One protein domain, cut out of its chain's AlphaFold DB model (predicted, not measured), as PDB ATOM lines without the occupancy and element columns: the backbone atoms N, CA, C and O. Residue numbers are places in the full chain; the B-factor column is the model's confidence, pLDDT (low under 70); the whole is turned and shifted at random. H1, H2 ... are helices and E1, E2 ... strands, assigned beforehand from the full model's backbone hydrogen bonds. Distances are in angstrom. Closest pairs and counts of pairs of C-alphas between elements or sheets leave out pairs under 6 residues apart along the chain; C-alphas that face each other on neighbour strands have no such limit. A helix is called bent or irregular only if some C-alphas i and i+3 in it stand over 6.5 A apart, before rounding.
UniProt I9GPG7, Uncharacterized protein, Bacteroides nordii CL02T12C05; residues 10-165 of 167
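AT A GLANCE: This is residues 10 to 165 of the 167 residues of an uncharacterized protein of Bacteroides nordii CL02T12C05 (UniProt I9GPG7). Two antiparallel sheets, one of five strands and one of four, lie partly face to face as a sandwich, their strands running nearly along the same line. The four-stranded sheet E6 to E9 curls round helix H1 on the side away from the other sheet, while H3 lies over the outside of the five-stranded sheet and H5 sits at the far end of E8. The printed part has 156 residues with five named helices and nine named strands, in the order H1 E1 H2 H3 E2 E3 H4 E4 E5 E6 E7 H5 E8 E9. The sheets run E1 E2 E3 E4 E5 and E6 E7 E8 E9, and the class is mixed, helices and strands. The whole is compact, with a radius of gyration of the C-alphas of 15.8 A and spans of 46 by 38 by 24 A.

HOW THE PARTS SIT: The larger sheet, strongly twisted, has E1, residues 26 to 28, and E5, residues 96 to 103, as edge strands; between them run E2, residues 56 to 61, E3, residues 66 to 72, and E4, residues 85 to 91. E1 and E2 have N 26 and O 59 within hydrogen-bond range at 2.9 A. The hairpin E2 and E3 has N 58 and O 69 at 2.8 A, E3 and E4 have N 70 and O 88 at 3.0 A, and the hairpin E4 and E5 has N 87 and O 101 at 2.8 A. H3, residues 41 to 47, is on this sheet over E4, at a height over the sheet of 9.5 A, and runs along the strands at 21 degrees to E4 on the local plane. H2, residues 30 to 39, only grazes the sheet with residues 30 to 36. H2 and H3 only just touch, only at the corner, with 3 pairs of C-alphas within 8 A; the closest C-alphas are those of Val 37 and Ile 43, 5.8 A apart. The second sheet, also strongly twisted, holds E6, residues 111 to 114, E7, residues 117 to 125, E8, residues 138 to 148, and E9, residues 153 to 164, which bends by 75 degrees at residue 156. The hairpin E6 and E7 has N 112 and O 119 at 3.0 A, E7 and E8 have N 122 and O 144 at 2.9 A, and the hairpin E8 and E9 has N 143 and O 159 at 2.8 A. In the sandwich, two sheets face to face, the parts that face each other are 11.8 A centre to centre and the strands stand at 7 degrees. The closest C-alphas of E5 and E7 are those of Ser 103 and Phe 123, 4.9 A apart. The second sheet curls round H1, residues 10 to 18; the closest C-alphas of H1 and E9 are those of Cys 10 and Cys 163, 5.5 A apart. H5, residues 127 to 131, is over E8 at a height over the sheet of 8.8 A, on a local plane fitted to just 6 C-alphas. H4, residues 79 to 83, is on neither sheet. Every O i to N i+4 pair is within hydrogen-bond range in H1, H3 and H5, against 4 of 6 in H2 and 0 of 1 in H4, where 1 of 2 O i to N i+3 pairs is within range.

IN THESE COORDINATES: H1 begins at C-alpha 10, (565.092, 578.202, 457.577), and is 12.2 A long; H2, 14.6 A, is irregular, with C-alphas 32 and 35 lying 7.6 A apart. E5 is 21.3 A long, E7 26.1 A and E8 31.5 A. E9, 29.2 A, ends at C-alpha 164, (572.116, 575.180, 456.078).

THE WHOLE: The C-alphas farthest apart are those of Glu 35 and Asn 133, 46.9 A. The printed part has no cut, and no link is long. The mean pLDDT of the printed part is 89.2, and residue 165 alone is under 70.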
ATOM      1  N   CYS A  10     565.659 578.497 456.267       88.75
ATOM      2  CA  CYS A  10     565.092 578.202 457.577       88.75
ATOM      3  C   CYS A  10     564.277 579.382 458.155       88.75
ATOM      4  O   CYS A  10     563.250 579.157 458.792       88.75
ATOM      5  N   ILE A  11     564.704 580.634 457.923       90.25
ATOM      6  CA  ILE A  11     564.025 581.844 458.400       90.25
ATOM      7  C   ILE A  11     562.705 581.976 457.651       90.25
ATOM      8  O   ILE A  11     561.663 582.136 458.283       90.25
ATOM      9  N   ASP A  12     562.738 581.837 456.323       89.81
ATOM     10  CA  ASP A  12     561.529 581.858 455.497       89.81
ATOM     11  C   ASP A  12     560.535 580.773 455.929       89.81
ATOM     12  O   ASP A  12     559.365 581.069 456.155       89.81
ATOM     13  N   SER A  13     561.017 579.550 456.171       91.00
ATOM     14  CA  SER A  13     560.188 578.434 456.643       91.00
ATOM     15  C   SER A  13     559.507 578.735 457.982       91.00
ATOM     16  O   SER A  13     558.302 578.518 458.130       91.00
ATOM     17  N   VAL A  14     560.247 579.277 458.959       92.50
ATOM     18  CA  VAL A  14     559.678 579.686 460.256       92.50
ATOM     19  C   VAL A  14     558.609 580.758 460.058       92.50
ATOM     20  O   VAL A  14     557.517 580.645 460.619       92.50
ATOM     21  N   LEU A  15     558.891 581.779 459.246       92.56
ATOM     22  CA  LEU A  15     557.947 582.862 458.977       92.56
ATOM     23  C   LEU A  15     556.707 582.364 458.233       92.56
ATOM     24  O   LEU A  15     555.600 582.781 458.560       92.56
ATOM     25  N   GLN A  16     556.848 581.432 457.294       91.75
ATOM     26  CA  GLN A  16     555.722 580.844 456.573       91.75
ATOM     27  C   GLN A  16     554.798 580.049 457.505       91.75
ATOM     28  O   GLN A  16     553.579 580.148 457.381       91.75
ATOM     29  N   VAL A  17     555.357 579.301 458.459       91.50
ATOM     30  CA  VAL A  17     554.576 578.536 459.446       91.50
ATOM     31  C   VAL A  17     553.913 579.457 460.473       91.50
ATOM     32  O   VAL A  17     552.752 579.258 460.823       91.50
ATOM     33  N   LYS A  18     554.643 580.458 460.977       90.81
ATOM     34  CA  LYS A  18     554.180 581.325 462.071       90.81
ATOM     35  C   LYS A  18     553.275 582.457 461.599       90.81
ATOM     36  O   LYS A  18     552.201 582.649 462.166       90.81
ATOM     37  N   CYS A  19     553.704 583.191 460.576       88.81
ATOM     38  CA  CYS A  19     552.952 584.303 460.006       88.81
ATOM     39  C   CYS A  19     551.905 583.794 459.009       88.81
ATOM     40  O   CYS A  19     550.753 584.205 459.079       88.81
ATOM     41  N   GLY A  20     552.269 582.892 458.090       84.88
ATOM     42  CA  GLY A  20     551.346 582.372 457.073       84.88
ATOM     43  C   GLY A  20     550.607 583.492 456.328       84.88
ATOM     44  O   GLY A  20     551.228 584.323 455.672       84.88
ATOM     45  N   THR A  21     549.275 583.527 456.451       84.19
ATOM     46  CA  THR A  21     548.399 584.557 455.855       84.19
ATOM     47  C   THR A  21     547.976 585.662 456.831       84.19
ATOM     48  O   THR A  21     547.068 586.431 456.513       84.19
ATOM     49  N   LYS A  22     548.566 585.728 458.030       90.38
ATOM     50  CA  LYS A  22     548.258 586.753 459.040       90.38
ATOM     51  C   LYS A  22     548.646 588.143 458.542       90.38
ATOM     52  O   LYS A  22     549.518 588.299 457.684       90.38
ATOM     53  N   GLU A  23     548.000 589.167 459.093       88.50
ATOM     54  CA  GLU A  23     548.346 590.546 458.763       88.50
ATOM     55  C   GLU A  23     549.739 590.878 459.309       88.50
ATOM     56  O   GLU A  23     549.957 590.917 460.518       88.50
ATOM     57  N   SER A  24     550.680 591.116 458.396       92.06
ATOM     58  CA  SER A  24     552.046 591.523 458.712       92.06
ATOM     59  C   SER A  24     552.244 593.027 458.550       92.06
ATOM     60  O   SER A  24     551.419 593.739 457.968       92.06
ATOM     61  N   MET A  25     553.425 593.498 458.944       94.81
ATOM     62  CA  MET A  25     553.888 594.855 458.663       94.81
ATOM     63  C   MET A  25     553.698 595.290 457.196       94.81
ATOM     64  O   MET A  25     553.967 594.544 456.240       94.81
ATOM     65  N   LYS A  26     553.287 596.550 457.027       93.50
ATOM     66  CA  LYS A  26     553.165 597.246 455.738       93.50
ATOM     67  C   LYS A  26     554.271 598.285 455.618       93.50
ATOM     68  O   LYS A  26     554.381 599.150 456.483       93.50
ATOM     69  N   LEU A  27     555.074 598.191 454.558       93.56
ATOM     70  CA  LEU A  27     556.094 599.190 454.235       93.56
ATOM     71  C   LEU A  27     555.411 600.515 453.874       93.56
ATOM     72  O   LEU A  27     554.427 600.522 453.135       93.56
ATOM     73  N   VAL A  28     555.930 601.619 454.395       92.94
ATOM     74  CA  VAL A  28     555.400 602.971 454.183       92.94
ATOM     75  C   VAL A  28     556.522 603.940 453.825       92.94
ATOM     76  O   VAL A  28     557.704 603.632 453.987       92.94
ATOM     77  N   ASN A  29     556.162 605.123 453.326       88.75
ATOM     78  CA  ASN A  29     557.147 606.146 453.014       88.75
ATOM     79  C   ASN A  29     557.664 606.789 454.308       88.75
ATOM     80  O   ASN A  29     556.881 607.257 455.134       88.75
ATOM     81  N   VAL A  30     558.988 606.860 454.463       82.94
ATOM     82  CA  VAL A  30     559.650 607.513 455.607       82.94
ATOM     83  C   VAL A  30     559.166 608.957 455.776       82.94
ATOM     84  O   VAL A  30     558.946 609.411 456.898       82.94
ATOM     85  N   ARG A  31     558.945 609.671 454.659       85.75
ATOM     86  CA  ARG A  31     558.528 611.083 454.644       85.75
ATOM     87  C   ARG A  31     557.243 611.329 455.426       85.75
ATOM     88  O   ARG A  31     557.136 612.370 456.069       85.75
ATOM     89  N   ASP A  32     556.331 610.360 455.434       86.12
ATOM     90  CA  ASP A  32     555.036 610.462 456.114       86.12
ATOM     91  C   ASP A  32     555.183 610.528 457.644       86.12
ATOM     92  O   ASP A  32     554.277 610.986 458.338       86.12
ATOM     93  N   TYR A  33     556.336 610.106 458.176       83.56
ATOM     94  CA  TYR A  33     556.613 610.028 459.612       83.56
ATOM     95  C   TYR A  33     557.756 610.949 460.057       83.56
ATOM     96  O   TYR A  33     558.121 610.960 461.233       83.56
ATOM     97  N   MET A  34     558.292 611.778 459.154       78.62
ATOM     98  CA  MET A  34     559.411 612.674 459.467       78.62
ATOM     99  C   MET A  34     559.083 613.700 460.552       78.62
ATOM    100  O   MET A  34     559.968 614.084 461.310       78.62
ATOM    101  N   GLU A  35     557.830 614.139 460.658       82.81
ATOM    102  CA  GLU A  35     557.409 615.045 461.733       82.81
ATOM    103  C   GLU A  35     557.523 614.392 463.116       82.81
ATOM    104  O   GLU A  35     558.032 615.020 464.041       82.81
ATOM    105  N   LEU A  36     557.127 613.121 463.245       79.88
ATOM    106  CA  LEU A  36     557.274 612.347 464.482       79.88
ATOM    107  C   LEU A  36     558.758 612.180 464.835       79.88
ATOM    108  O   LEU A  36     559.182 612.474 465.954       79.88
ATOM    109  N   VAL A  37     559.562 611.780 463.845       77.19
ATOM    110  CA  VAL A  37     561.019 611.630 463.970       77.19
ATOM    111  C   VAL A  37     561.672 612.922 464.470       77.19
ATOM    112  O   VAL A  37     562.501 612.899 465.375       77.19
ATOM    113  N   LYS A  38     561.281 614.074 463.919       78.19
ATOM    114  CA  LYS A  38     561.858 615.379 464.276       78.19
ATOM    115  C   LYS A  38     561.469 615.877 465.664       78.19
ATOM    116  O   LYS A  38     562.114 616.805 466.157       78.19
ATOM    117  N   ARG A  39     560.442 615.316 466.296       85.06
ATOM    118  CA  ARG A  39     559.977 615.755 467.622       85.06
ATOM    119  C   ARG A  39     560.522 614.893 468.749       85.06
ATOM    120  O   ARG A  39     560.718 615.399 469.848       85.06
ATOM    121  N   ASN A  40     560.799 613.619 468.484       89.12
ATOM    122  CA  ASN A  40     561.237 612.683 469.509       89.12
ATOM    123  C   ASN A  40     562.768 612.524 469.524       89.12
ATOM    124  O   ASN A  40     563.351 611.918 468.626       89.12
ATOM    125  N   GLU A  41     563.417 613.021 470.579       89.88
ATOM    126  CA  GLU A  41     564.881 612.969 470.724       89.88
ATOM    127  C   GLU A  41     565.444 611.541 470.746       89.88
ATOM    128  O   GLU A  41     566.494 611.296 470.160       89.88
ATOM    129  N   LYS A  42     564.723 610.568 471.321       91.38
ATOM    130  CA  LYS A  42     565.179 609.166 471.330       91.38
ATOM    131  C   LYS A  42     565.200 608.568 469.927       91.38
ATOM    132  O   LYS A  42     566.096 607.797 469.601       91.38
ATOM    133  N   ILE A  43     564.225 608.924 469.089       91.06
ATOM    134  CA  ILE A  43     564.189 608.468 467.693       91.06
ATOM    135  C   ILE A  43     565.340 609.105 466.905       91.06
ATOM    136  O   ILE A  43     566.000 608.411 466.138       91.06
ATOM    137  N   LYS A  44     565.630 610.397 467.119       91.06
ATOM    138  CA  LYS A  44     566.777 611.073 466.483       91.06
ATOM    139  C   LYS A  44     568.111 610.446 466.868       91.06
ATOM    140  O   LYS A  44     568.940 610.209 465.997       91.06
ATOM    141  N   GLU A  45     568.312 610.184 468.157       92.88
ATOM    142  CA  GLU A  45     569.521 609.536 468.672       92.88
ATOM    143  C   GLU A  45     569.673 608.109 468.137       92.88
ATOM    144  O   GLU A  45     570.778 607.645 467.856       92.88
ATOM    145  N   TRP A  46     568.563 607.392 467.965       94.25
ATOM    146  CA  TRP A  46     568.601 606.101 467.301       94.25
ATOM    147  C   TRP A  46     569.033 606.252 465.837       94.25
ATOM    148  O   TRP A  46     570.001 605.620 465.430       94.25
ATOM    149  N   LEU A  47     568.395 607.147 465.076       92.31
ATOM    150  CA  LEU A  47     568.696 607.368 463.657       92.31
ATOM    151  C   LEU A  47     570.125 607.849 463.393       92.31
ATOM    152  O   LEU A  47     570.693 607.464 462.379       92.31
ATOM    153  N   SER A  48     570.734 608.636 464.286       93.25
ATOM    154  CA  SER A  48     572.108 609.129 464.094       93.25
ATOM    155  C   SER A  48     573.169 608.024 464.086       93.25
ATOM    156  O   SER A  48     574.288 608.256 463.634       93.25
ATOM    157  N   ARG A  49     572.824 606.827 464.577       94.69
ATOM    158  CA  ARG A  49     573.685 605.636 464.577       94.69
ATOM    159  C   ARG A  49     573.374 604.685 463.415       94.69
ATOM    160  O   ARG A  49     574.131 603.745 463.177       94.69
ATOM    161  N   MET A  50     572.258 604.891 462.719       94.75
ATOM    162  CA  MET A  50     571.725 603.964 461.721       94.75
ATOM    163  C   MET A  50     572.060 604.402 460.303       94.75
ATOM    164  O   MET A  50     572.131 605.588 460.001       94.75
ATOM    165  N   ASN A  51     572.225 603.427 459.417       93.62
ATOM    166  CA  ASN A  51     572.412 603.661 457.998       93.62
ATOM    167  C   ASN A  51     571.088 604.151 457.386       93.62
ATOM    168  O   ASN A  51     570.104 603.411 457.334       93.62
ATOM    169  N   GLU A  52     571.035 605.407 456.948       88.75
ATOM    170  CA  GLU A  52     569.814 605.993 456.382       88.75
ATOM    171  C   GLU A  52     569.425 605.336 455.047       88.75
ATOM    172  O   GLU A  52     568.236 605.146 454.786       88.75
ATOM    173  N   ASP A  53     570.405 604.890 454.253       88.88
ATOM    174  CA  ASP A  53     570.170 604.253 452.949       88.88
ATOM    175  C   ASP A  53     569.492 602.879 453.081       88.88
ATOM    176  O   ASP A  53     568.814 602.408 452.166       88.88
ATOM    177  N   GLU A  54     569.634 602.239 454.243       90.69
ATOM    178  CA  GLU A  54     569.004 600.958 454.559       90.69
ATOM    179  C   GLU A  54     567.767 601.098 455.451       90.69
ATOM    180  O   GLU A  54     567.146 600.089 455.812       90.69
ATOM    181  N   LEU A  55     567.359 602.327 455.780       92.69
ATOM    182  CA  LEU A  55     566.212 602.569 456.638       92.69
ATOM    183  C   LEU A  55     564.924 602.080 455.972       92.69
ATOM    184  O   LEU A  55     564.569 602.426 454.846       92.69
ATOM    185  N   SER A  56     564.171 601.271 456.701       93.50
ATOM    186  CA  SER A  56     562.826 600.863 456.320       93.50
ATOM    187  C   SER A  56     561.844 601.190 457.423       93.50
ATOM    188  O   SER A  56     562.129 601.029 458.607       93.50
ATOM    189  N   VAL A  57     560.683 601.675 457.001       94.19
ATOM    190  CA  VAL A  57     559.633 602.153 457.891       94.19
ATOM    191  C   VAL A  57     558.396 601.329 457.628       94.19
ATOM    192  O   VAL A  57     557.912 601.241 456.498       94.19
ATOM    193  N   TYR A  58     557.889 600.720 458.685       94.88
ATOM    194  CA  TYR A  58     556.742 599.843 458.634       94.88
ATOM    195  C   TYR A  58     555.645 600.336 459.558       94.88
ATOM    196  O   TYR A  58     555.900 600.960 460.587       94.88
ATOM    197  N   THR A  59     554.412 599.994 459.212       93.75
ATOM    198  CA  THR A  59     553.269 600.133 460.110       93.75
ATOM    199  C   THR A  59     552.617 598.792 460.361       93.75
ATOM    200  O   THR A  59     552.565 597.936 459.473       93.75
ATOM    201  N   ILE A  60     552.097 598.630 461.572       92.25
ATOM    202  CA  ILE A  60     551.242 597.515 461.964       92.25
ATOM    203  C   ILE A  60     550.184 598.032 462.940       92.25
ATOM    204  O   ILE A  60     550.421 599.004 463.661       92.25
ATOM    205  N   ASN A  61     548.992 597.444 462.917       86.81
ATOM    206  CA  ASN A  61     547.872 597.872 463.747       86.81
ATOM    207  C   ASN A  61     547.230 596.655 464.402       86.81
ATOM    208  O   ASN A  61     546.883 595.711 463.703       86.81
ATOM    209  N   ASN A  62     547.026 596.703 465.714       81.19
ATOM    210  CA  ASN A  62     546.307 595.677 466.460       81.19
ATOM    211  C   ASN A  62     544.867 596.104 466.798       81.19
ATOM    212  O   ASN A  62     544.461 596.060 467.952       81.19
ATOM    213  N   ASN A  63     544.102 596.580 465.809       77.88
ATOM    214  CA  ASN A  63     542.742 597.144 465.929       77.88
ATOM    215  C   ASN A  63     542.548 598.309 466.930       77.88
ATOM    216  O   ASN A  63     541.520 598.984 466.874       77.88
ATOM    217  N   VAL A  64     543.514 598.580 467.808       77.00
ATOM    218  CA  VAL A  64     543.454 599.559 468.900       77.00
ATOM    219  C   VAL A  64     544.592 600.567 468.771       77.00
ATOM    220  O   VAL A  64     544.362 601.770 468.875       77.00
ATOM    221  N   VAL A  65     545.813 600.096 468.521       79.88
ATOM    222  CA  VAL A  65     547.019 600.924 468.471       79.88
ATOM    223  C   VAL A  65     547.715 600.756 467.125       79.88
ATOM    224  O   VAL A  65     547.926 599.647 466.630       79.88
ATOM    225  N   LYS A  66     548.107 601.890 466.536       87.00
ATOM    226  CA  LYS A  66     548.947 601.935 465.341       87.00
ATOM    227  C   LYS A  66     550.402 602.109 465.760       87.00
ATOM    228  O   LYS A  66     550.762 603.112 466.373       87.00
ATOM    229  N   TYR A  67     551.236 601.164 465.358       89.31
ATOM    230  CA  TYR A  67     552.664 601.183 465.636       89.31
ATOM    231  C   TYR A  67     553.446 601.585 464.393       89.31
ATOM    232  O   TYR A  67     553.096 601.202 463.269       89.31
ATOM    233  N   LEU A  68     554.513 602.347 464.616       92.38
ATOM    234  CA  LEU A  68     555.571 602.584 463.645       92.38
ATOM    235  C   LEU A  68     556.756 601.715 464.040       92.38
ATOM    236  O   LEU A  68     557.147 601.684 465.206       92.38
ATOM    237  N   ILE A  69     557.325 601.017 463.070       93.50
ATOM    238  CA  ILE A  69     558.480 600.161 463.289       93.50
ATOM    239  C   ILE A  69     559.562 600.596 462.310       93.50
ATOM    240  O   ILE A  69     559.343 600.599 461.099       93.50
ATOM    241  N   LEU A  70     560.716 600.993 462.842       94.31
ATOM    242  CA  LEU A  70     561.889 601.340 462.044       94.31
ATOM    243  C   LEU A  70     562.838 600.151 462.018       94.31
ATOM    244  O   LEU A  70     563.012 599.487 463.038       94.31
ATOM    245  N   SER A  71     563.466 599.900 460.874       95.38
ATOM    246  CA  SER A  71     564.531 598.911 460.759       95.38
ATOM    247  C   SER A  71     565.682 599.430 459.919       95.38
ATOM    248  O   SER A  71     565.447 599.961 458.834       95.38
ATOM    249  N   SER A  72     566.909 599.266 460.404       95.06
ATOM    250  CA  SER A  72     568.121 599.543 459.632       95.06
ATOM    251  C   SER A  72     569.325 598.774 460.182       95.06
ATOM    252  O   SER A  72     569.221 598.083 461.195       95.06
ATOM    253  N   THR A  73     570.464 598.885 459.516       95.00
ATOM    254  CA  THR A  73     571.778 598.482 460.024       95.00
ATOM    255  C   THR A  73     572.486 599.674 460.669       95.00
ATOM    256  O   THR A  73     572.137 600.831 460.431       95.00
ATOM    257  N   MET A  74     573.474 599.412 461.522       93.94
ATOM    258  CA  MET A  74     574.265 600.456 462.181       93.94
ATOM    259  C   MET A  74     575.477 600.838 461.317       93.94
ATOM    260  O   MET A  74     576.154 599.951 460.801       93.94
ATOM    261  N   ILE A  75     575.772 602.141 461.190       92.12
ATOM    262  CA  ILE A  75     576.844 602.667 460.313       92.12
ATOM    263  C   ILE A  75     578.210 602.082 460.695       92.12
ATOM    264  O   ILE A  75     578.952 601.605 459.841       92.12
ATOM    265  N   ASP A  76     578.511 602.067 461.993       90.62
ATOM    266  CA  ASP A  76     579.814 601.656 462.526       90.62
ATOM    267  C   ASP A  76     579.823 600.199 463.023       90.62
ATOM    268  O   ASP A  76     580.621 599.815 463.885       90.62
ATOM    269  N   ALA A  77     578.907 599.361 462.521       88.94
ATOM    270  CA  ALA A  77     578.892 597.946 462.871       88.94
ATOM    271  C   ALA A  77     580.171 597.246 462.385       88.94
ATOM    272  O   ALA A  77     580.627 597.431 461.259       88.94
ATOM    273  N   THR A  78     580.743 596.388 463.232       88.06
ATOM    274  CA  THR A  78     581.933 595.593 462.896       88.06
ATOM    275  C   THR A  78     581.762 594.133 463.310       88.06
ATOM    276  O   THR A  78     580.972 593.795 464.196       88.06
ATOM    277  N   GLY A  79     582.506 593.236 462.658       87.88
ATOM    278  CA  GLY A  79     582.476 591.806 462.968       87.88
ATOM    279  C   GLY A  79     581.082 591.201 462.786       87.88
ATOM    280  O   GLY A  79     580.453 591.401 461.760       87.88
ATOM    281  N   LEU A  80     580.590 590.460 463.783       86.31
ATOM    282  CA  LEU A  80     579.263 589.831 463.715       86.31
ATOM    283  C   LEU A  80     578.105 590.833 463.794       86.31
ATOM    284  O   LEU A  80     576.996 590.502 463.383       86.31
ATOM    285  N   ALA A  81     578.340 592.039 464.321       86.94
ATOM    286  CA  ALA A  81     577.289 593.041 464.474       86.94
ATOM    287  C   ALA A  81     576.753 593.532 463.120       86.94
ATOM    288  O   ALA A  81     575.596 593.928 463.040       86.94
ATOM    289  N   THR A  82     577.550 593.442 462.047       89.38
ATOM    290  CA  THR A  82     577.140 593.841 460.687       89.38
ATOM    291  C   THR A  82     575.999 593.000 460.127       89.38
ATOM    292  O   THR A  82     575.386 593.382 459.140       89.38
ATOM    293  N   ASN A  83     575.730 591.840 460.727       89.31
ATOM    294  CA  ASN A  83     574.713 590.907 460.258       89.31
ATOM    295  C   ASN A  83     573.328 591.172 460.862       89.31
ATOM    296  O   ASN A  83     572.373 590.480 460.517       89.31
ATOM    297  N   PHE A  84     573.217 592.123 461.792       93.06
ATOM    298  CA  PHE A  84     571.972 592.404 462.492       93.06
ATOM    299  C   PHE A  84     571.293 593.658 461.959       93.06
ATOM    300  O   PHE A  84     571.902 594.717 461.814       93.06
ATOM    301  N   TYR A  85     569.984 593.541 461.785       95.50
ATOM    302  CA  TYR A  85     569.088 594.675 461.697       95.50
ATOM    303  C   TYR A  85     568.677 595.099 463.096       95.50
ATOM    304  O   TYR A  85     568.221 594.285 463.905       95.50
ATOM    305  N   HIS A  86     568.805 596.391 463.348       96.12
ATOM    306  CA  HIS A  86     568.212 597.062 464.484       96.12
ATOM    307  C   HIS A  86     566.754 597.355 464.171       96.12
ATOM    308  O   HIS A  86     566.428 597.816 463.079       96.12
ATOM    309  N   TRP A  87     565.887 597.097 465.139       95.31
ATOM    310  CA  TRP A  87     564.453 597.320 465.063       95.31
ATOM    311  C   TRP A  87     564.028 598.235 466.204       95.31
ATOM    312  O   TRP A  87     564.291 597.920 467.363       95.31
ATOM    313  N   LEU A  88     563.350 599.338 465.884       94.00
ATOM    314  CA  LEU A  88     562.817 600.283 466.863       94.00
ATOM    315  C   LEU A  88     561.288 600.282 466.813       94.00
ATOM    316  O   LEU A  88     560.701 600.624 465.784       94.00
ATOM    317  N   PHE A  89     560.652 599.931 467.929       91.75
ATOM    318  CA  PHE A  89     559.196 599.914 468.070       91.75
ATOM    319  C   PHE A  89     558.701 601.224 468.676       91.75
ATOM    320  O   PHE A  89     559.182 601.660 469.725       91.75
ATOM    321  N   ILE A  90     557.721 601.849 468.025       90.44
ATOM    322  CA  ILE A  90     557.170 603.141 468.428       90.44
ATOM    323  C   ILE A  90     555.645 603.046 468.473       90.44
ATOM    324  O   ILE A  90     554.996 602.692 467.486       90.44
ATOM    325  N   ASP A  91     555.074 603.416 469.614       87.56
ATOM    326  CA  ASP A  91     553.652 603.720 469.731       87.56
ATOM    327  C   ASP A  91     553.418 605.130 469.182       87.56
ATOM    328  O   ASP A  91     553.877 606.113 469.769       87.56
ATOM    329  N   ILE A  92     552.732 605.231 468.043       84.69
ATOM    330  CA  ILE A  92     552.468 606.524 467.400       84.69
ATOM    331  C   ILE A  92     551.421 607.312 468.189       84.69
ATOM    332  O   ILE A  92     551.505 608.533 468.252       84.69
ATOM    333  N   THR A  93     550.450 606.630 468.799       80.69
ATOM    334  CA  THR A  93     549.356 607.266 469.540       80.69
ATOM    335  C   THR A  93     549.890 608.042 470.741       80.69
ATOM    336  O   THR A  93     549.435 609.149 471.010       80.69
ATOM    337  N   ASN A  94     550.874 607.472 471.438       80.38
ATOM    338  CA  ASN A  94     551.503 608.079 472.614       80.38
ATOM    339  C   ASN A  94     552.879 608.703 472.321       80.38
ATOM    340  O   ASN A  94     553.575 609.108 473.252       80.38
ATOM    341  N   GLU A  95     553.295 608.732 471.050       82.06
ATOM    342  CA  GLU A  95     554.618 609.176 470.579       82.06
ATOM    343  C   GLU A  95     555.796 608.593 471.392       82.06
ATOM    344  O   GLU A  95     556.816 609.249 471.634       82.06
ATOM    345  N   LYS A  96     555.660 607.340 471.839       84.44
ATOM    346  CA  LYS A  96     556.568 606.698 472.796       84.44
ATOM    347  C   LYS A  96     557.418 605.635 472.108       84.44
ATOM    348  O   LYS A  96     556.891 604.710 471.496       84.44
ATOM    349  N   VAL A  97     558.738 605.722 472.286       85.38
ATOM    350  CA  VAL A  97     559.654 604.613 471.975       85.38
ATOM    351  C   VAL A  97     559.440 603.508 473.001       85.38
ATOM    352  O   VAL A  97     559.522 603.752 474.208       85.38
ATOM    353  N   LEU A  98     559.147 602.316 472.501       84.06
ATOM    354  CA  LEU A  98     558.768 601.160 473.293       84.06
ATOM    355  C   LEU A  98     559.967 600.267 473.590       84.06
ATOM    356  O   LEU A  98     560.275 600.046 474.754       84.06
ATOM    357  N   GLU A  99     560.644 599.801 472.542       86.75
ATOM    358  CA  GLU A  99     561.729 598.823 472.636       86.75
ATOM    359  C   GLU A  99     562.666 598.958 471.423       86.75
ATOM    360  O   GLU A  99     562.213 599.270 470.315       86.75
ATOM    361  N   GLU A 100     563.958 598.687 471.624       91.69
ATOM    362  CA  GLU A 100     564.934 598.440 470.557       91.69
ATOM    363  C   GLU A 100     565.381 596.974 470.627       91.69
ATOM    364  O   GLU A 100     565.672 596.457 471.703       91.69
ATOM    365  N   THR A 101     565.460 596.290 469.488       92.38
ATOM    366  CA  THR A 101     565.922 594.898 469.434       92.38
ATOM    367  C   THR A 101     566.693 594.596 468.153       92.38
ATOM    368  O   THR A 101     566.676 595.372 467.201       92.38
ATOM    369  N   LEU A 102     567.394 593.462 468.140       93.94
ATOM    370  CA  LEU A 102     568.252 593.017 467.045       93.94
ATOM    371  C   LEU A 102     567.728 591.713 466.450       93.94
ATOM    372  O   LEU A 102     567.356 590.794 467.188       93.94
ATOM    373  N   SER A 103     567.763 591.611 465.123       95.00
ATOM    374  CA  SER A 103     567.408 590.393 464.395       95.00
ATOM    375  C   SER A 103     568.301 590.206 463.173       95.00
ATOM    376  O   SER A 103     568.636 591.168 462.491       95.00
ATOM    377  N   LEU A 104     568.642 588.958 462.863       93.69
ATOM    378  CA  LEU A 104     569.328 588.558 461.630       93.69
ATOM    379  C   LEU A 104     568.425 588.661 460.389       93.69
ATOM    380  O   LEU A 104     568.891 588.477 459.272       93.69
ATOM    381  N   SER A 105     567.129 588.934 460.572       91.69
ATOM    382  CA  SER A 105     566.167 589.100 459.483       91.69
ATOM    383  C   SER A 105     565.559 590.499 459.484       91.69
ATOM    384  O   SER A 105     565.136 591.000 460.532       91.69
ATOM    385  N   LYS A 106     565.462 591.088 458.285       91.56
ATOM    386  CA  LYS A 106     564.674 592.297 457.990       91.56
ATOM    387  C   LYS A 106     563.253 591.969 457.503       91.56
ATOM    388  O   LYS A 106     562.483 592.860 457.154       91.56
ATOM    389  N   ASP A 107     562.892 590.690 457.415       91.94
ATOM    390  CA  ASP A 107     561.637 590.295 456.780       91.94
ATOM    391  C   ASP A 107     560.430 590.833 457.553       91.94
ATOM    392  O   ASP A 107     560.277 590.605 458.756       91.94
ATOM    393  N   ARG A 108     559.537 591.520 456.839       92.19
ATOM    394  CA  ARG A 108     558.349 592.148 457.419       92.19
ATOM    395  C   ARG A 108     557.353 591.153 458.022       92.19
ATOM    396  O   ARG A 108     556.563 591.543 458.875       92.19
ATOM    397  N   ARG A 109     557.386 589.885 457.604       93.50
ATOM    398  CA  ARG A 109     556.579 588.796 458.183       93.50
ATOM    399  C   ARG A 109     557.021 588.440 459.600       93.50
ATOM    400  O   ARG A 109     556.283 587.767 460.305       93.50
ATOM    401  N   SER A 110     558.189 588.914 460.035       93.62
ATOM    402  CA  SER A 110     558.668 588.739 461.410       93.62
ATOM    403  C   SER A 110     557.792 589.456 462.433       93.62
ATOM    404  O   SER A 110     557.837 589.101 463.602       93.62
ATOM    405  N   CYS A 111     556.984 590.436 462.012       94.81
ATOM    406  CA  CYS A 111     556.011 591.114 462.862       94.81
ATOM    407  C   CYS A 111     554.609 590.974 462.262       94.81
ATOM    408  O   CYS A 111     554.367 591.418 461.131       94.81
ATOM    409  N   PHE A 112     553.695 590.365 463.012       94.62
ATOM    410  CA  PHE A 112     552.337 590.065 462.561       94.62
ATOM    411  C   PHE A 112     551.324 590.172 463.698       94.62
ATOM    412  O   PHE A 112     551.687 590.204 464.872       94.62
ATOM    413  N   VAL A 113     550.046 590.243 463.336       93.25
ATOM    414  CA  VAL A 113     548.936 590.281 464.290       93.25
ATOM    415  C   VAL A 113     548.234 588.931 464.334       93.25
ATOM    416  O   VAL A 113     547.854 588.380 463.301       93.25
ATOM    417  N   GLU A 114     548.025 588.429 465.545       92.12
ATOM    418  CA  GLU A 114     547.222 587.246 465.850       92.12
ATOM    419  C   GLU A 114     546.343 587.578 467.055       92.12
ATOM    420  O   GLU A 114     546.831 588.112 468.043       92.12
ATOM    421  N   ASP A 115     545.029 587.372 466.943       89.94
ATOM    422  CA  ASP A 115     544.062 587.655 468.015       89.94
ATOM    423  C   ASP A 115     544.164 589.069 468.635       89.94
ATOM    424  O   ASP A 115     543.952 589.268 469.831       89.94
ATOM    425  N   ASN A 116     544.446 590.086 467.807       88.50
ATOM    426  CA  ASN A 116     544.700 591.486 468.211       88.50
ATOM    427  C   ASN A 116     545.954 591.693 469.076       88.50
ATOM    428  O   ASN A 116     546.123 592.745 469.694       88.50
ATOM    429  N   ILE A 117     546.853 590.720 469.102       90.25
ATOM    430  CA  ILE A 117     548.145 590.802 469.767       90.25
ATOM    431  C   ILE A 117     549.215 590.917 468.684       90.25
ATOM    432  O   ILE A 117     549.151 590.255 467.648       90.25
ATOM    433  N   ILE A 118     550.190 591.802 468.896       91.94
ATOM    434  CA  ILE A 118     551.351 591.894 468.011       91.94
ATOM    435  C   ILE A 118     552.344 590.835 468.439       91.94
ATOM    436  O   ILE A 118     552.819 590.864 469.571       91.94
ATOM    437  N   HIS A 119     552.671 589.953 467.508       94.62
ATOM    438  CA  HIS A 119     553.740 588.982 467.625       94.62
ATOM    439  C   HIS A 119     554.967 589.498 466.887       94.62
ATOM    440  O   HIS A 119     554.861 590.041 465.784       94.62
ATOM    441  N   PHE A 120     556.138 589.296 467.481       94.88
ATOM    442  CA  PHE A 120     557.411 589.617 466.862       94.88
ATOM    443  C   PHE A 120     558.413 588.480 467.030       94.88
ATOM    444  O   PHE A 120     558.732 588.077 468.147       94.88
ATOM    445  N   ILE A 121     558.927 587.972 465.917       95.69
ATOM    446  CA  ILE A 121     559.928 586.911 465.876       95.69
ATOM    447  C   ILE A 121     561.278 587.537 465.555       95.69
ATOM    448  O   ILE A 121     561.462 588.145 464.503       95.69
ATOM    449  N   VAL A 122     562.248 587.345 466.441       95.44
ATOM    450  CA  VAL A 122     563.645 587.699 466.171       95.44
ATOM    451  C   VAL A 122     564.460 586.451 465.901       95.44
ATOM    452  O   VAL A 122     564.246 585.403 466.514       95.44
ATOM    453  N   PHE A 123     565.440 586.599 465.020       95.12
ATOM    454  CA  PHE A 123     566.398 585.560 464.679       95.12
ATOM    455  C   PHE A 123     567.766 585.996 465.185       95.12
ATOM    456  O   PHE A 123     568.206 587.111 464.912       95.12
ATOM    457  N   LYS A 124     568.435 585.142 465.951       94.00
ATOM    458  CA  LYS A 124     569.761 585.400 466.521       94.00
ATOM    459  C   LYS A 124     570.659 584.217 466.235       94.00
ATOM    460  O   LYS A 124     570.159 583.120 466.011       94.00
ATOM    461  N   TYR A 125     571.968 584.416 466.283       92.31
ATOM    462  CA  TYR A 125     572.865 583.272 466.341       92.31
ATOM    463  C   TYR A 125     572.623 582.496 467.636       92.31
ATOM    464  O   TYR A 125     572.409 583.104 468.687       92.31
ATOM    465  N   GLY A 126     572.652 581.171 467.547       90.88
ATOM    466  CA  GLY A 126     572.642 580.310 468.723       90.88
ATOM    467  C   GLY A 126     573.958 580.398 469.494       90.88
ATOM    468  O   GLY A 126     575.006 580.698 468.918       90.88
ATOM    469  N   ASP A 127     573.920 580.094 470.791       87.81
ATOM    470  CA  ASP A 127     575.093 580.142 471.679       87.81
ATOM    471  C   ASP A 127     576.277 579.324 471.131       87.81
ATOM    472  O   ASP A 127     577.436 579.736 471.217       87.81
ATOM    473  N   GLU A 128     575.990 578.191 470.487       86.38
ATOM    474  CA  GLU A 128     577.000 577.320 469.882       86.38
ATOM    475  C   GLU A 128     577.764 577.983 468.720       86.38
ATOM    476  O   GLU A 128     578.928 577.658 468.495       86.38
ATOM    477  N   PHE A 129     577.184 578.980 468.043       88.50
ATOM    478  CA  PHE A 129     577.892 579.758 467.023       88.50
ATOM    479  C   PHE A 129     578.942 580.689 467.640       88.50
ATOM    480  O   PHE A 129     580.018 580.890 467.074       88.50
ATOM    481  N   TYR A 130     578.651 581.261 468.811       84.00
ATOM    482  CA  TYR A 130     579.570 582.168 469.500       84.00
ATOM    483  C   TYR A 130     580.726 581.426 470.176       84.00
ATOM    484  O   TYR A 130     581.841 581.954 470.223       84.00
ATOM    485  N   HIS A 131     580.462 580.223 470.688       82.12
ATOM    486  CA  HIS A 131     581.406 579.450 471.498       82.12
ATOM    487  C   HIS A 131     582.062 578.268 470.763       82.12
ATOM    488  O   HIS A 131     583.030 577.705 471.273       82.12
ATOM    489  N   GLY A 132     581.561 577.892 469.584       73.19
ATOM    490  CA  GLY A 132     582.090 576.806 468.760       73.19
ATOM    491  C   GLY A 132     582.976 577.264 467.597       73.19
ATOM    492  O   GLY A 132     583.325 578.437 467.446       73.19
ATOM    493  N   ASN A 133     583.322 576.310 466.727       70.31
ATOM    494  CA  ASN A 133     583.928 576.597 465.428       70.31
ATOM    495  C   ASN A 133     582.837 577.167 464.521       70.31
ATOM    496  O   ASN A 133     582.082 576.387 463.955       70.31
ATOM    497  N   ARG A 134     582.734 578.500 464.444       81.00
ATOM    498  CA  ARG A 134     581.767 579.261 463.629       81.00
ATOM    499  C   ARG A 134     581.513 578.600 462.269       81.00
ATOM    500  O   ARG A 134     582.261 578.828 461.317       81.00
ATOM    501  N   ASP A 135     580.470 577.777 462.200       82.06
ATOM    502  CA  ASP A 135     580.087 577.054 460.996       82.06
ATOM    503  C   ASP A 135     579.091 577.912 460.224       82.06
ATOM    504  O   ASP A 135     577.915 578.000 460.564       82.06
ATOM    505  N   TYR A 136     579.598 578.590 459.199       81.25
ATOM    506  CA  TYR A 136     578.786 579.429 458.323       81.25
ATOM    507  C   TYR A 136     577.968 578.615 457.313       81.25
ATOM    508  O   TYR A 136     577.062 579.171 456.705       81.25
ATOM    509  N   LEU A 137     578.254 577.317 457.153       82.94
ATOM    510  CA  LEU A 137     577.487 576.421 456.287       82.94
ATOM    511  C   LEU A 137     576.299 575.798 457.017       82.94
ATOM    512  O   LEU A 137     575.335 575.419 456.363       82.94
ATOM    513  N   ASN A 138     576.372 575.676 458.344       86.69
ATOM    514  CA  ASN A 138     575.303 575.170 459.202       86.69
ATOM    515  C   ASN A 138     575.101 576.128 460.370       86.69
ATOM    516  O   ASN A 138     575.521 575.861 461.494       86.69
ATOM    517  N   LEU A 139     574.471 577.265 460.086       89.25
ATOM    518  CA  LEU A 139     574.318 578.344 461.046       89.25
ATOM    519  C   LEU A 139     573.348 577.948 462.167       89.25
ATOM    520  O   LEU A 139     572.159 577.740 461.903       89.25
ATOM    521  N   PRO A 140     573.807 577.920 463.425       91.62
ATOM    522  CA  PRO A 140     572.936 577.858 464.584       91.62
ATOM    523  C   PRO A 140     572.107 579.123 464.673       91.62
ATOM    524  O   PRO A 140     572.660 580.213 464.850       91.62
ATOM    525  N   ILE A 141     570.790 578.994 464.604       92.56
ATOM    526  CA  ILE A 141     569.870 580.110 464.767       92.56
ATOM    527  C   ILE A 141     568.934 579.835 465.938       92.56
ATOM    528  O   ILE A 141     568.296 578.790 466.044       92.56
ATOM    529  N   THR A 142     568.815 580.818 466.817       94.69
ATOM    530  CA  THR A 142     567.785 580.866 467.845       94.69
ATOM    531  C   THR A 142     566.695 581.819 467.383       94.69
ATOM    532  O   THR A 142     566.928 583.012 467.173       94.69
ATOM    533  N   THR A 143     565.484 581.293 467.258       95.19
ATOM    534  CA  THR A 143     564.265 582.094 467.146       95.19
ATOM    535  C   THR A 143     563.747 582.418 468.531       95.19
ATOM    536  O   THR A 143     563.726 581.560 469.420       95.19
ATOM    537  N   VAL A 144     563.322 583.660 468.720       95.94
ATOM    538  CA  VAL A 144     562.614 584.086 469.924       95.94
ATOM    539  C   VAL A 144     561.352 584.805 469.493       95.94
ATOM    540  O   VAL A 144     561.418 585.762 468.727       95.94
ATOM    541  N   GLU A 145     560.216 584.328 469.981       95.94
ATOM    542  CA  GLU A 145     558.924 584.951 469.738       95.94
ATOM    543  C   GLU A 145     558.533 585.790 470.950       95.94
ATOM    544  O   GLU A 145     558.575 585.320 472.094       95.94
ATOM    545  N   TYR A 146     558.148 587.027 470.671       94.69
ATOM    546  CA  TYR A 146     557.648 587.994 471.629       94.69
ATOM    547  C   TYR A 146     556.210 588.366 471.300       94.69
ATOM    548  O   TYR A 146     555.835 588.387 470.130       94.69
ATOM    549  N   ILE A 147     555.446 588.740 472.320       92.94
ATOM    550  CA  ILE A 147     554.178 589.450 472.165       92.94
ATOM    551  C   ILE A 147     554.268 590.841 472.779       92.94
ATOM    552  O   ILE A 147     555.031 591.061 473.718       92.94
ATOM    553  N   TRP A 148     553.486 591.784 472.266       86.44
ATOM    554  CA  TRP A 148     553.318 593.085 472.905       86.44
ATOM    555  C   TRP A 148     552.240 593.023 473.992       86.44
ATOM    556  O   TRP A 148     551.070 592.800 473.680       86.44
ATOM    557  N   ASP A 149     552.613 593.269 475.253       80.00
ATOM    558  CA  ASP A 149     551.688 593.248 476.404       80.00
ATOM    559  C   ASP A 149     550.985 594.598 476.672       80.00
ATOM    560  O   ASP A 149     550.187 594.721 477.601       80.00
ATOM    561  N   GLY A 150     551.284 595.630 475.872       75.38
ATOM    562  CA  GLY A 150     550.842 597.012 476.098       75.38
ATOM    563  C   GLY A 150     551.946 597.945 476.607       75.38
ATOM    564  O   GLY A 150     551.848 599.155 476.415       75.38
ATOM    565  N   ASN A 151     553.015 597.403 477.191       75.38
ATOM    566  CA  ASN A 151     554.109 598.146 477.818       75.38
ATOM    567  C   ASN A 151     555.507 597.751 477.334       75.38
ATOM    568  O   ASN A 151     556.369 598.630 477.267       75.38
ATOM    569  N   LYS A 152     555.740 596.467 477.042       81.06
ATOM    570  CA  LYS A 152     557.020 595.893 476.602       81.06
ATOM    571  C   LYS A 152     556.792 594.656 475.718       81.06
ATOM    572  O   LYS A 152     555.692 594.108 475.636       81.06
ATOM    573  N   LEU A 153     557.863 594.197 475.072       84.94
ATOM    574  CA  LEU A 153     557.881 592.896 474.407       84.94
ATOM    575  C   LEU A 153     558.088 591.783 475.446       84.94
ATOM    576  O   LEU A 153     559.127 591.711 476.103       84.94
ATOM    577  N   GLU A 154     557.116 590.886 475.576       91.69
ATOM    578  CA  GLU A 154     557.188 589.715 476.449       91.69
ATOM    579  C   GLU A 154     557.543 588.465 475.654       91.69
ATOM    580  O   GLU A 154     556.860 588.100 474.700       91.69
ATOM    581  N   LYS A 155     558.630 587.792 476.043       94.25
ATOM    582  CA  LYS A 155     559.052 586.539 475.410       94.25
ATOM    583  C   LYS A 155     558.045 585.438 475.733       94.25
ATOM    584  O   LYS A 155     557.856 585.118 476.904       94.25
ATOM    585  N   ILE A 156     557.505 584.792 474.703       95.50
ATOM    586  CA  ILE A 156     556.561 583.675 474.855       95.50
ATOM    587  C   ILE A 156     557.138 582.334 474.418       95.50
ATOM    588  O   ILE A 156     556.749 581.296 474.947       95.50
ATOM    589  N   SER A 157     558.083 582.324 473.476       94.69
ATOM    590  CA  SER A 157     558.711 581.079 473.039       94.69
ATOM    591  C   SER A 157     560.138 581.288 472.539       94.69
ATOM    592  O   SER A 157     560.588 582.405 472.277       94.69
ATOM    593  N   SER A 158     560.887 580.189 472.480       95.19
ATOM    594  CA  SER A 158     562.249 580.139 471.960       95.19
ATOM    595  C   SER A 158     562.456 578.791 471.293       95.19
ATOM    596  O   SER A 158     562.086 577.773 471.876       95.19
ATOM    597  N   MET A 159     563.086 578.769 470.126       94.38
ATOM    598  CA  MET A 159     563.431 577.525 469.445       94.38
ATOM    599  C   MET A 159     564.793 577.659 468.774       94.38
ATOM    600  O   MET A 159     565.084 578.674 468.145       94.38
ATOM    601  N   ASN A 160     565.609 576.615 468.896       93.06
ATOM    602  CA  ASN A 160     566.865 576.498 468.168       93.06
ATOM    603  C   ASN A 160     566.634 575.725 466.872       93.06
ATOM    604  O   ASN A 160     565.861 574.766 466.837       93.06
ATOM    605  N   LEU A 161     567.315 576.150 465.822       90.88
ATOM    606  CA  LEU A 161     567.295 575.533 464.509       90.88
ATOM    607  C   LEU A 161     568.681 575.643 463.870       90.88
ATOM    608  O   LEU A 161     569.455 576.540 464.195       90.88
ATOM    609  N   ILE A 162     568.974 574.728 462.954       89.81
ATOM    610  CA  ILE A 162     570.177 574.781 462.127       89.81
ATOM    611  C   ILE A 162     569.762 575.226 460.730       89.81
ATOM    612  O   ILE A 162     568.851 574.652 460.134       89.81
ATOM    613  N   CYS A 163     570.421 576.261 460.228       88.00
ATOM    614  CA  CYS A 163     570.202 576.820 458.906       88.00
ATOM    615  C   CYS A 163     571.365 576.455 458.004       88.00
ATOM    616  O   CYS A 163     572.445 577.036 458.121       88.00
ATOM    617  N   SER A 164     571.138 575.507 457.106       83.44
ATOM    618  CA  SER A 164     572.116 575.180 456.078       83.44
ATOM    619  C   SER A 164     571.906 576.061 454.849       83.44
ATOM    620  O   SER A 164     570.763 576.288 454.445       83.44
ATOM    621  N   GLU A 165     572.990 576.553 454.249       67.69
ATOM    622  CA  GLU A 165     572.916 577.085 452.886       67.69
ATOM    623  C   GLU A 165     572.575 575.921 451.945       67.69
ATOM    624  O   GLU A 165     573.273 574.901 451.930       67.69
TER     625      GLU A 165